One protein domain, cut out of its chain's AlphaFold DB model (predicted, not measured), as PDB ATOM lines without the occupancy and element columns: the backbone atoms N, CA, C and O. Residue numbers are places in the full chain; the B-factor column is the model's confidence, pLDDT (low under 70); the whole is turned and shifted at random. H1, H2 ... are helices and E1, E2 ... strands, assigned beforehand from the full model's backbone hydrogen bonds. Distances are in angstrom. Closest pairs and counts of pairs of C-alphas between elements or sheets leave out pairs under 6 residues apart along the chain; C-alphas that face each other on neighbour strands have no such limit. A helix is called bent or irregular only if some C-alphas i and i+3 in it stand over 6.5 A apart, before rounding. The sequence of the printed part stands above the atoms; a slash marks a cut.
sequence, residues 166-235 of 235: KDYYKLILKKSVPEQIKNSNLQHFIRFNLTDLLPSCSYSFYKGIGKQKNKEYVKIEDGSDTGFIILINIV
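What this domain is: This is residues 166 to 235 of the 235 residues of the protein "CMP/dCMP-type deaminase domain-containing protein" of viral metagenome (UniProt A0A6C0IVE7). You are looking at a small, strongly twisted wall of three strands, E1, E2 and E3, with two helices over one of its faces and no named helix over the other. H2 runs along the strands over the inner strand E2, H1 crosses slantwise over the edge strand E3, and residues 209 to 214, in the loop between E1 and E2, stick out from the rest. The printed part has 70 residues, with two named helices and three named strands in the order H1 H2 E1 E2 E3; the sheet's order is E1 - E2 - E3, all antiparallel, and the class is mixed, helices and strands. The whole is compact, with a radius of gyration of the C-alphas of 12.1 A, and the C-alphas span 35 by 27 by 18 A.

Where its parts are: Begin at C-alpha 166, at (34.116, -50.501, 3.475); from there H1 runs through residues 166 to 176, 15.4 A from first to last C-alpha. After a short link of 6 residues, find C-alpha 183 at (36.437, -27.032, -3.487), where H2 begins; it holds residues 183 to 197 and measures 19.8 A. H2 is irregular, but only just: C-alphas 192 and 195 are 6.6 A apart. A tight link of 3 residues leads to E1, residues 201 to 207, 20.1 A long. Next come E2, residues 216 to 222, 20.4 A long, and E3, residues 228 to 234, 16.9 A long. E3 ends at C-alpha 234, at (36.964, -29.062, -8.905).

How they stand to each other: Start with the sheet, a meander, each strand the antiparallel neighbour of the one before. E1 and E2 form a hairpin, their directions 156 degrees apart; look for N 204 and O 219, 3.0 A apart and within hydrogen-bond range, and for N 219 and O 204 at 2.9 A. E2 and E3 form the second hairpin, at 159 degrees, with N 218 and O 232 within hydrogen-bond range at 2.9 A. H1 and H2 are on the same face of this sheet, two layers in all, helices on one face of a sheet. H2 is on the sheet at a height of 10.1 A and lies over E2, only just not over E1, on which 2 of its 15 C-alphas fall. It runs along the strands, at 3 degrees to E2 on the local plane. Its closest C-alphas to E1 are those of Leu 194 and Cys 201, 7.2 A apart. H1 is on the sheet at a height of 9.5 A over a local plane fitted to just 6 C-alphas; it lies over E3, only just not over E2, on which 2 of its 11 C-alphas fall. It runs slantwise to the strands, at 43 degrees to E3 on the local plane, and the closest C-alphas are those of Lys 174 and Ile 230, 6.8 A apart. H1 and H2 are close but not clearly touching, at a shallow tilt of 26 degrees, opposite ways; their closest C-alphas are those of Lys 166 and Leu 197, 7.1 A apart. Every O i to N i+4 pair is within hydrogen-bond range in H1, and 9 of 11 are in H2. Between the helices, look at residues 180 to 181, which make a short parallel pairing with residues 233 to 234 of E3.

The domain as a whole: The two C-alphas farthest apart are those of Lys 166 and Lys 211, 35.7 A. Residues 209 to 214 stand free. The printed part has no cut and ends at Val 235, the chain's last residue. The links H2 to E1 and E2 to E3 are tight, those from H1 to H2 and from E1 to E2 are short, and no link is long. The mean pLDDT of the printed part is 90.1; in the B-factor column, residues 225 to 228 are under 70, of which 228 belongs to E3.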
ATOM      1  N   LYS A 166      33.107 -51.039   4.404       92.38
ATOM      2  CA  LYS A 166      34.116 -50.501   3.475       92.38
ATOM      3  C   LYS A 166      33.654 -50.637   2.021       92.38
ATOM      4  O   LYS A 166      33.554 -49.643   1.303       92.38
ATOM      5  N   ASP A 167      33.302 -51.845   1.598       92.88
ATOM      6  CA  ASP A 167      32.878 -52.106   0.221       92.88
ATOM      7  C   ASP A 167      31.510 -51.498  -0.091       92.88
ATOM      8  O   ASP A 167      31.270 -51.055  -1.216       92.88
ATOM      9  N   TYR A 168      30.629 -51.402   0.910       95.75
ATOM     10  CA  TYR A 168      29.371 -50.675   0.771       95.75
ATOM     11  C   TYR A 168      29.636 -49.208   0.412       95.75
ATOM     12  O   TYR A 168      29.114 -48.717  -0.588       95.75
ATOM     13  N   TYR A 169      30.484 -48.504   1.168       95.25
ATOM     14  CA  TYR A 169      30.755 -47.093   0.895       95.25
ATOM     15  C   TYR A 169      31.514 -46.883  -0.411       95.25
ATOM     16  O   TYR A 169      31.199 -45.931  -1.122       95.25
ATOM     17  N   LYS A 170      32.429 -47.785  -0.792       93.25
ATOM     18  CA  LYS A 170      33.040 -47.764  -2.132       93.25
ATOM     19  C   LYS A 170      31.998 -47.875  -3.240       93.25
ATOM     20  O   LYS A 170      32.073 -47.137  -4.221       93.25
ATOM     21  N   LEU A 171      31.026 -48.780  -3.098       93.69
ATOM     22  CA  LEU A 171      29.941 -48.936  -4.065       93.69
ATOM     23  C   LEU A 171      29.114 -47.650  -4.175       93.69
ATOM     24  O   LEU A 171      28.835 -47.196  -5.284       93.69
ATOM     25  N   ILE A 172      28.733 -47.052  -3.041       95.38
ATOM     26  CA  ILE A 172      27.974 -45.793  -3.021       95.38
ATOM     27  C   ILE A 172      28.774 -44.663  -3.663       95.38
ATOM     28  O   ILE A 172      28.225 -43.920  -4.479       95.38
ATOM     29  N   LEU A 173      30.057 -44.560  -3.317       93.81
ATOM     30  CA  LEU A 173      30.991 -43.585  -3.851       93.81
ATOM     31  C   LEU A 173      31.065 -43.704  -5.384       93.81
ATOM     32  O   LEU A 173      30.761 -42.729  -6.066       93.81
ATOM     33  N   LYS A 174      31.315 -44.903  -5.931       92.19
ATOM     34  CA  LYS A 174      31.338 -45.164  -7.387       92.19
ATOM     35  C   LYS A 174      30.013 -44.814  -8.084       92.19
ATOM     36  O   LYS A 174      30.025 -44.325  -9.205       92.19
ATOM     37  N   LYS A 175      28.869 -45.059  -7.433       92.12
ATOM     38  CA  LYS A 175      27.533 -44.833  -8.019       92.12
ATOM     39  C   LYS A 175      27.031 -43.392  -7.952       92.12
ATOM     40  O   LYS A 175      26.169 -43.029  -8.743       92.12
ATOM     41  N   SER A 176      27.464 -42.622  -6.956       91.75
ATOM     42  CA  SER A 176      26.782 -41.372  -6.568       91.75
ATOM     43  C   SER A 176      27.662 -40.135  -6.663       91.75
ATOM     44  O   SER A 176      27.206 -39.045  -6.314       91.75
ATOM     45  N   VAL A 177      28.925 -40.298  -7.053       92.50
ATOM     46  CA  VAL A 177      29.861 -39.187  -7.153       92.50
ATOM     47  C   VAL A 177      29.403 -38.164  -8.193       92.50
ATOM     48  O   VAL A 177      28.982 -38.552  -9.283       92.50
ATOM     49  N   PRO A 178      29.458 -36.860  -7.881       93.94
ATOM     50  CA  PRO A 178      29.187 -35.838  -8.876       93.94
ATOM     51  C   PRO A 178      30.360 -35.711  -9.855       93.94
ATOM     52  O   PRO A 178      31.511 -35.912  -9.485       93.94
ATOM     53  N   GLU A 179      30.090 -35.302 -11.092       93.12
ATOM     54  CA  GLU A 179      31.148 -35.000 -12.070       93.12
ATOM     55  C   GLU A 179      31.976 -33.766 -11.674       93.12
ATOM     56  O   GLU A 179      33.153 -33.646 -12.023       93.12
ATOM     57  N   GLN A 180      31.342 -32.833 -10.957       95.06
ATOM     58  CA  GLN A 180      31.924 -31.568 -10.527       95.06
ATOM     59  C   GLN A 180      31.588 -31.305  -9.063       95.06
ATOM     60  O   GLN A 180      30.469 -31.565  -8.619       95.06
ATOM     61  N   ILE A 181      32.537 -30.754  -8.316       95.75
ATOM     62  CA  ILE A 181      32.338 -30.398  -6.914       95.75
ATOM     63  C   ILE A 181      33.044 -29.090  -6.587       95.75
ATOM     64  O   ILE A 181      34.166 -28.848  -7.023       95.75
ATOM     65  N   LYS A 182      32.400 -28.251  -5.774       96.12
ATOM     66  CA  LYS A 182      33.050 -27.050  -5.248       96.12
ATOM     67  C   LYS A 182      34.173 -27.430  -4.304       96.12
ATOM     68  O   LYS A 182      33.971 -28.303  -3.456       96.12
ATOM     69  N   ASN A 183      35.302 -26.724  -4.364       95.31
ATOM     70  CA  ASN A 183      36.437 -27.032  -3.487       95.31
ATOM     71  C   ASN A 183      36.030 -27.072  -1.997       95.31
ATOM     72  O   ASN A 183      36.344 -28.028  -1.296       95.31
ATOM     73  N   SER A 184      35.229 -26.114  -1.515       95.69
ATOM     74  CA  SER A 184      34.743 -26.113  -0.123       95.69
ATOM     75  C   SER A 184      33.965 -27.382   0.252       95.69
ATOM     76  O   SER A 184      34.166 -27.947   1.325       95.69
ATOM     77  N   ASN A 185      33.086 -27.856  -0.634       96.12
ATOM     78  CA  ASN A 185      32.278 -29.053  -0.399       96.12
ATOM     79  C   ASN A 185      33.111 -30.332  -0.520       96.12
ATOM     80  O   ASN A 185      32.849 -31.298   0.200       96.12
ATOM     81  N   LEU A 186      34.135 -30.325  -1.378       96.50
ATOM     82  CA  LEU A 186      35.126 -31.391  -1.452       96.50
ATOM     83  C   LEU A 186      35.901 -31.514  -0.141       96.50
ATOM     84  O   LEU A 186      35.999 -32.616   0.388       96.50
ATOM     85  N   GLN A 187      36.386 -30.406   0.425       96.19
ATOM     86  CA  GLN A 187      37.097 -30.438   1.707       96.19
ATOM     87  C   GLN A 187      36.214 -30.999   2.831       96.19
ATOM     88  O   GLN A 187      36.663 -31.827   3.624       96.19
ATOM     89  N   HIS A 188      34.930 -30.627   2.877       95.94
ATOM     90  CA  HIS A 188      33.992 -31.215   3.838       95.94
ATOM     91  C   HIS A 188      33.730 -32.703   3.577       95.94
ATOM     92  O   HIS A 188      33.658 -33.482   4.526       95.94
ATOM     93  N   PHE A 189      33.593 -33.118   2.315       96.06
ATOM     94  CA  PHE A 189      33.458 -34.532   1.966       96.06
ATOM     95  C   PHE A 189      34.691 -35.335   2.402       96.06
ATOM     96  O   PHE A 189      34.541 -36.382   3.030       96.06
ATOM     97  N   ILE A 190      35.898 -34.834   2.135       95.69
ATOM     98  CA  ILE A 190      37.141 -35.481   2.566       95.69
ATOM     99  C   ILE A 190      37.137 -35.631   4.090       95.69
ATOM    100  O   ILE A 190      37.236 -36.749   4.592       95.69
ATOM    101  N   ARG A 191      36.910 -34.525   4.810       94.19
ATOM    102  CA  ARG A 191      36.938 -34.474   6.278       94.19
ATOM    103  C   ARG A 191      35.929 -35.413   6.940       94.19
ATOM    104  O   ARG A 191      36.280 -36.073   7.904       94.19
ATOM    105  N   PHE A 192      34.681 -35.433   6.474       93.62
ATOM    106  CA  PHE A 192      33.571 -36.068   7.203       93.62
ATOM    107  C   PHE A 192      33.080 -37.385   6.603       93.62
ATOM    108  O   PHE A 192      32.222 -38.047   7.188       93.62
ATOM    109  N   ASN A 193      33.540 -37.740   5.405       92.81
ATOM    110  CA  ASN A 193      33.138 -38.970   4.738       92.81
ATOM    111  C   ASN A 193      34.344 -39.803   4.328       92.81
ATOM    112  O   ASN A 193      34.381 -40.976   4.682       92.81
ATOM    113  N   LEU A 194      35.307 -39.240   3.596       92.88
ATOM    114  CA  LEU A 194      36.420 -40.035   3.076       92.88
ATOM    115  C   LEU A 194      37.311 -40.544   4.213       92.88
ATOM    116  O   LEU A 194      37.447 -41.751   4.373       92.88
ATOM    117  N   THR A 195      37.848 -39.640   5.036       91.25
ATOM    118  CA  THR A 195      38.784 -39.998   6.111       91.25
ATOM    119  C   THR A 195      38.141 -40.903   7.164       91.25
ATOM    120  O   THR A 195      38.762 -41.869   7.594       91.25
ATOM    121  N   ASP A 196      36.882 -40.641   7.527       87.56
ATOM    122  CA  ASP A 196      36.190 -41.393   8.580       87.56
ATOM    123  C   ASP A 196      35.633 -42.746   8.099       87.56
ATOM    124  O   ASP A 196      35.685 -43.734   8.830       87.56
ATOM    125  N   LEU A 197      35.051 -42.811   6.893       91.62
ATOM    126  CA  LEU A 197      34.325 -44.003   6.416       91.62
ATOM    127  C   LEU A 197      35.168 -44.900   5.507       91.62
ATOM    128  O   LEU A 197      34.862 -46.085   5.361       91.62
ATOM    129  N   LEU A 198      36.198 -44.340   4.872       92.06
ATOM    130  CA  LEU A 198      37.086 -45.019   3.934       92.06
ATOM    131  C   LEU A 198      38.558 -44.667   4.232       92.06
ATOM    132  O   LEU A 198      39.255 -44.169   3.349       92.06
ATOM    133  N   PRO A 199      39.073 -44.955   5.443       89.50
ATOM    134  CA  PRO A 199      40.422 -44.552   5.853       89.50
ATOM    135  C   PRO A 199      41.548 -45.189   5.024       89.50
ATOM    136  O   PRO A 199      42.670 -44.698   5.044       89.50
ATOM    137  N   SER A 200      41.275 -46.281   4.299       88.12
ATOM    138  CA  SER A 200      42.253 -46.887   3.385       88.12
ATOM    139  C   SER A 200      42.341 -46.183   2.033       88.12
ATOM    140  O   SER A 200      43.270 -46.449   1.273       88.12
ATOM    141  N   CYS A 201      41.367 -45.332   1.705       90.88
ATOM    142  CA  CYS A 201      41.397 -44.575   0.471       90.88
ATOM    143  C   CYS A 201      42.327 -43.373   0.618       90.88
ATOM    144  O   CYS A 201      42.225 -42.599   1.570       90.88
ATOM    145  N   SER A 202      43.199 -43.186  -0.365       92.12
ATOM    146  CA  SER A 202      44.004 -41.981  -0.514       92.12
ATOM    147  C   SER A 202      43.364 -41.046  -1.538       92.12
ATOM    148  O   SER A 202      42.514 -41.444  -2.342       92.12
ATOM    149  N   TYR A 203      43.759 -39.777  -1.502       94.19
ATOM    150  CA  TYR A 203      43.371 -38.809  -2.517       94.19
ATOM    151  C   TYR A 203      44.560 -37.950  -2.932       94.19
ATOM    152  O   TYR A 203      45.465 -37.688  -2.142       94.19
ATOM    153  N   SER A 204      44.550 -37.510  -4.186       94.50
ATOM    154  CA  SER A 204      45.562 -36.617  -4.745       94.50
ATOM    155  C   SER A 204      44.918 -35.583  -5.662       94.50
ATOM    156  O   SER A 204      43.860 -35.818  -6.251       94.50
ATOM    157  N   PHE A 205      45.550 -34.416  -5.757       94.88
ATOM    158  CA  PHE A 205      45.123 -33.338  -6.641       94.88
ATOM    159  C   PHE A 205      46.001 -33.310  -7.879       94.88
ATOM    160  O   PHE A 205      47.216 -33.486  -7.788       94.88
ATOM    161  N   TYR A 206      45.401 -33.057  -9.034       92.12
ATOM    162  CA  TYR A 206      46.154 -32.906 -10.270       92.12
ATOM    163  C   TYR A 206      45.473 -31.908 -11.206       92.12
ATOM    164  O   TYR A 206      44.271 -31.641 -11.118       92.12
ATOM    165  N   LYS A 207      46.268 -31.338 -12.111       92.94
ATOM    166  CA  LYS A 207      45.783 -30.439 -13.158       92.94
ATOM    167  C   LYS A 207      45.481 -31.233 -14.419       92.94
ATOM    168  O   LYS A 207      46.197 -32.178 -14.747       92.94
ATOM    169  N   GLY A 208      44.425 -30.848 -15.129       89.19
ATOM    170  CA  GLY A 208      44.130 -31.422 -16.435       89.19
ATOM    171  C   GLY A 208      45.274 -31.184 -17.428       89.19
ATOM    172  O   GLY A 208      46.147 -30.343 -17.224       89.19
ATOM    173  N   ILE A 209      45.271 -31.929 -18.530       88.75
ATOM    174  CA  ILE A 209      46.294 -31.832 -19.581       88.75
ATOM    175  C   ILE A 209      45.636 -31.341 -20.879       88.75
ATOM    176  O   ILE A 209      44.427 -31.492 -21.090       88.75
ATOM    177  N   GLY A 210      46.415 -30.701 -21.754       91.06
ATOM    178  CA  GLY A 210      45.956 -30.246 -23.068       91.06
ATOM    179  C   GLY A 210      44.803 -29.245 -22.966       91.06
ATOM    180  O   GLY A 210      44.920 -28.211 -22.307       91.06
ATOM    181  N   LYS A 211      43.659 -29.565 -23.587       85.31
ATOM    182  CA  LYS A 211      42.448 -28.720 -23.561       85.31
ATOM    183  C   LYS A 211      41.863 -28.526 -22.152       85.31
ATOM    184  O   LYS A 211      41.049 -27.631 -21.959       85.31
ATOM    185  N   GLN A 212      42.273 -29.335 -21.173       86.31
ATOM    186  CA  GLN A 212      41.796 -29.273 -19.787       86.31
ATOM    187  C   GLN A 212      42.819 -28.664 -18.814       86.31
ATOM    188  O   GLN A 212      42.610 -28.743 -17.611       86.31
ATOM    189  N   LYS A 213      43.895 -28.023 -19.294       89.62
ATOM    190  CA  LYS A 213      44.989 -27.498 -18.445       89.62
ATOM    191  C   LYS A 213      44.581 -26.545 -17.311       89.62
ATOM    192  O   LYS A 213      45.308 -26.414 -16.334       89.62
ATOM    193  N   ASN A 214      43.429 -25.889 -17.449       89.81
ATOM    194  CA  ASN A 214      42.898 -24.953 -16.455       89.81
ATOM    195  C   ASN A 214      41.942 -25.615 -15.450       89.81
ATOM    196  O   ASN A 214      41.423 -24.930 -14.576       89.81
ATOM    197  N   LYS A 215      41.656 -26.913 -15.601       92.81
ATOM    198  CA  LYS A 215      40.805 -27.664 -14.680       92.81
ATOM    199  C   LYS A 215      41.659 -28.337 -13.619       92.81
ATOM    200  O   LYS A 215      42.720 -28.887 -13.925       92.81
ATOM    201  N   GLU A 216      41.163 -28.321 -12.395       95.94
ATOM    202  CA  GLU A 216      41.738 -29.055 -11.278       95.94
ATOM    203  C   GLU A 216      40.840 -30.229 -10.947       95.94
ATOM    204  O   GLU A 216      39.624 -30.174 -11.110       95.94
ATOM    205  N   TYR A 217      41.448 -31.310 -10.494       95.31
ATOM    206  CA  TYR A 217      40.730 -32.528 -10.211       95.31
ATOM    207  C   TYR A 217      41.220 -33.147  -8.917       95.31
ATOM    208  O   TYR A 217      42.393 -33.025  -8.554       95.31
ATOM    209  N   VAL A 218      40.320 -33.872  -8.263       95.56
ATOM    210  CA  VAL A 218      40.660 -34.798  -7.189       95.56
ATOM    211  C   VAL A 218      40.516 -36.226  -7.692       95.56
ATOM    212  O   VAL A 218      39.505 -36.610  -8.288       95.56
ATOM    213  N   LYS A 219      41.556 -37.012  -7.446       93.62
ATOM    214  CA  LYS A 219      41.610 -38.446  -7.689       93.62
ATOM    215  C   LYS A 219      41.470 -39.157  -6.350       93.62
ATOM    216  O   LYS A 219      42.165 -38.785  -5.409       93.62
ATOM    217  N   ILE A 220      40.589 -40.152  -6.262       93.38
ATOM    218  CA  ILE A 220      40.439 -41.002  -5.069       93.38
ATOM    219  C   ILE A 220      40.804 -42.435  -5.442       93.38
ATOM    220  O   ILE A 220      40.291 -42.968  -6.428       93.38
ATOM    221  N   GLU A 221      41.673 -43.059  -4.654       91.50
ATOM    222  CA  GLU A 221      42.243 -44.386  -4.911       91.50
ATOM    223  C   GLU A 221      42.104 -45.267  -3.667       91.50
ATOM    224  O   GLU A 221      42.108 -44.761  -2.549       91.50
ATOM    225  N   ASP A 222      41.971 -46.583  -3.838       86.69
ATOM    226  CA  ASP A 222      42.148 -47.539  -2.738       86.69
ATOM    227  C   ASP A 222      43.334 -48.426  -3.077       86.69
ATOM    228  O   ASP A 222      43.354 -49.034  -4.143       86.69
ATOM    229  N   GLY A 223      44.312 -48.505  -2.174       73.19
ATOM    230  CA  GLY A 223      45.596 -49.167  -2.432       73.19
ATOM    231  C   GLY A 223      45.511 -50.668  -2.745       73.19
ATOM    232  O   GLY A 223      46.520 -51.262  -3.106       73.19
ATOM    233  N   SER A 224      44.334 -51.287  -2.605       70.81
ATOM    234  CA  SER A 224      44.077 -52.685  -2.973       70.81
ATOM    235  C   SER A 224      43.497 -52.879  -4.381       70.81
ATOM    236  O   SER A 224      43.461 -54.012  -4.851       70.81
ATOM    237  N   ASP A 225      43.002 -51.821  -5.031       64.44
ATOM    238  CA  ASP A 225      42.412 -51.891  -6.373       64.44
ATOM    239  C   ASP A 225      43.474 -51.469  -7.410       64.44
ATOM    240  O   ASP A 225      44.156 -50.461  -7.245       64.44
ATOM    241  N   THR A 226      43.607 -52.201  -8.521       55.19
ATOM    242  CA  THR A 226      44.585 -51.915  -9.600       55.19
ATOM    243  C   THR A 226      44.235 -50.685 -10.457       55.19
ATOM    244  O   THR A 226      44.794 -50.487 -11.534       55.19
ATOM    245  N   GLY A 227      43.316 -49.836  -9.992       62.78
ATOM    246  CA  GLY A 227      42.869 -48.624 -10.670       62.78
ATOM    247  C   GLY A 227      42.316 -47.589  -9.692       62.78
ATOM    248  O   GLY A 227      41.946 -47.903  -8.560       62.78
ATOM    249  N   PHE A 228      42.242 -46.333 -10.135       66.50
ATOM    250  CA  PHE A 228      41.643 -45.273  -9.332       66.50
ATOM    251  C   PHE A 228      40.129 -45.458  -9.248       66.50
ATOM    252  O   PHE A 228      39.484 -45.884 -10.203       66.50
ATOM    253  N   ILE A 229      39.551 -45.137  -8.093       75.75
ATOM    254  CA  ILE A 229      38.119 -45.317  -7.871       75.75
ATOM    255  C   ILE A 229      37.360 -44.250  -8.656       75.75
ATOM    256  O   ILE A 229      36.384 -44.572  -9.332       75.75
ATOM    257  N   ILE A 230      37.790 -42.990  -8.542       87.50
ATOM    258  CA  ILE A 230      37.024 -41.830  -8.998       87.50
ATOM    259  C   ILE A 230      37.920 -40.669  -9.407       87.50
ATOM    260  O   ILE A 230      38.993 -40.452  -8.840       87.50
ATOM    261  N   LEU A 231      37.376 -39.875 -10.327       89.25
ATOM    262  CA  LEU A 231      37.900 -38.605 -10.783       89.25
ATOM    263  C   LEU A 231      36.818 -37.524 -10.701       89.25
ATOM    264  O   LEU A 231      35.752 -37.704 -11.282       89.25
ATOM    265  N   ILE A 232      37.074 -36.414 -10.005       91.69
ATOM    266  CA  ILE A 232      36.095 -35.322  -9.857       91.69
ATOM    267  C   ILE A 232      36.729 -34.001 -10.262       91.69
ATOM    268  O   ILE A 232      37.806 -33.671  -9.770       91.69
ATOM    269  N   ASN A 233      36.059 -33.235 -11.123       93.56
ATOM    270  CA  ASN A 233      36.474 -31.879 -11.470       93.56
ATOM    271  C   ASN A 233      36.149 -30.908 -10.323       93.56
ATOM    272  O   ASN A 233      35.029 -30.892  -9.814       93.56
ATOM    273  N   ILE A 234      37.110 -30.077  -9.944       95.00
ATOM    274  CA  ILE A 234      36.964 -29.062  -8.905       95.00
ATOM    275  C   ILE A 234      36.546 -27.751  -9.573       95.00
ATOM    276  O   ILE A 234      37.153 -27.330 -10.560       95.00
ATOM    277  N   VAL A 235      35.485 -27.132  -9.049       92.25
ATOM    278  CA  VAL A 235      34.911 -25.867  -9.549       92.25
ATOM    279  C   VAL A 235      34.780 -24.802  -8.470       92.25
ATOM    280  O   VAL A 235      34.833 -25.141  -7.261       92.25
TER     281      VAL A 235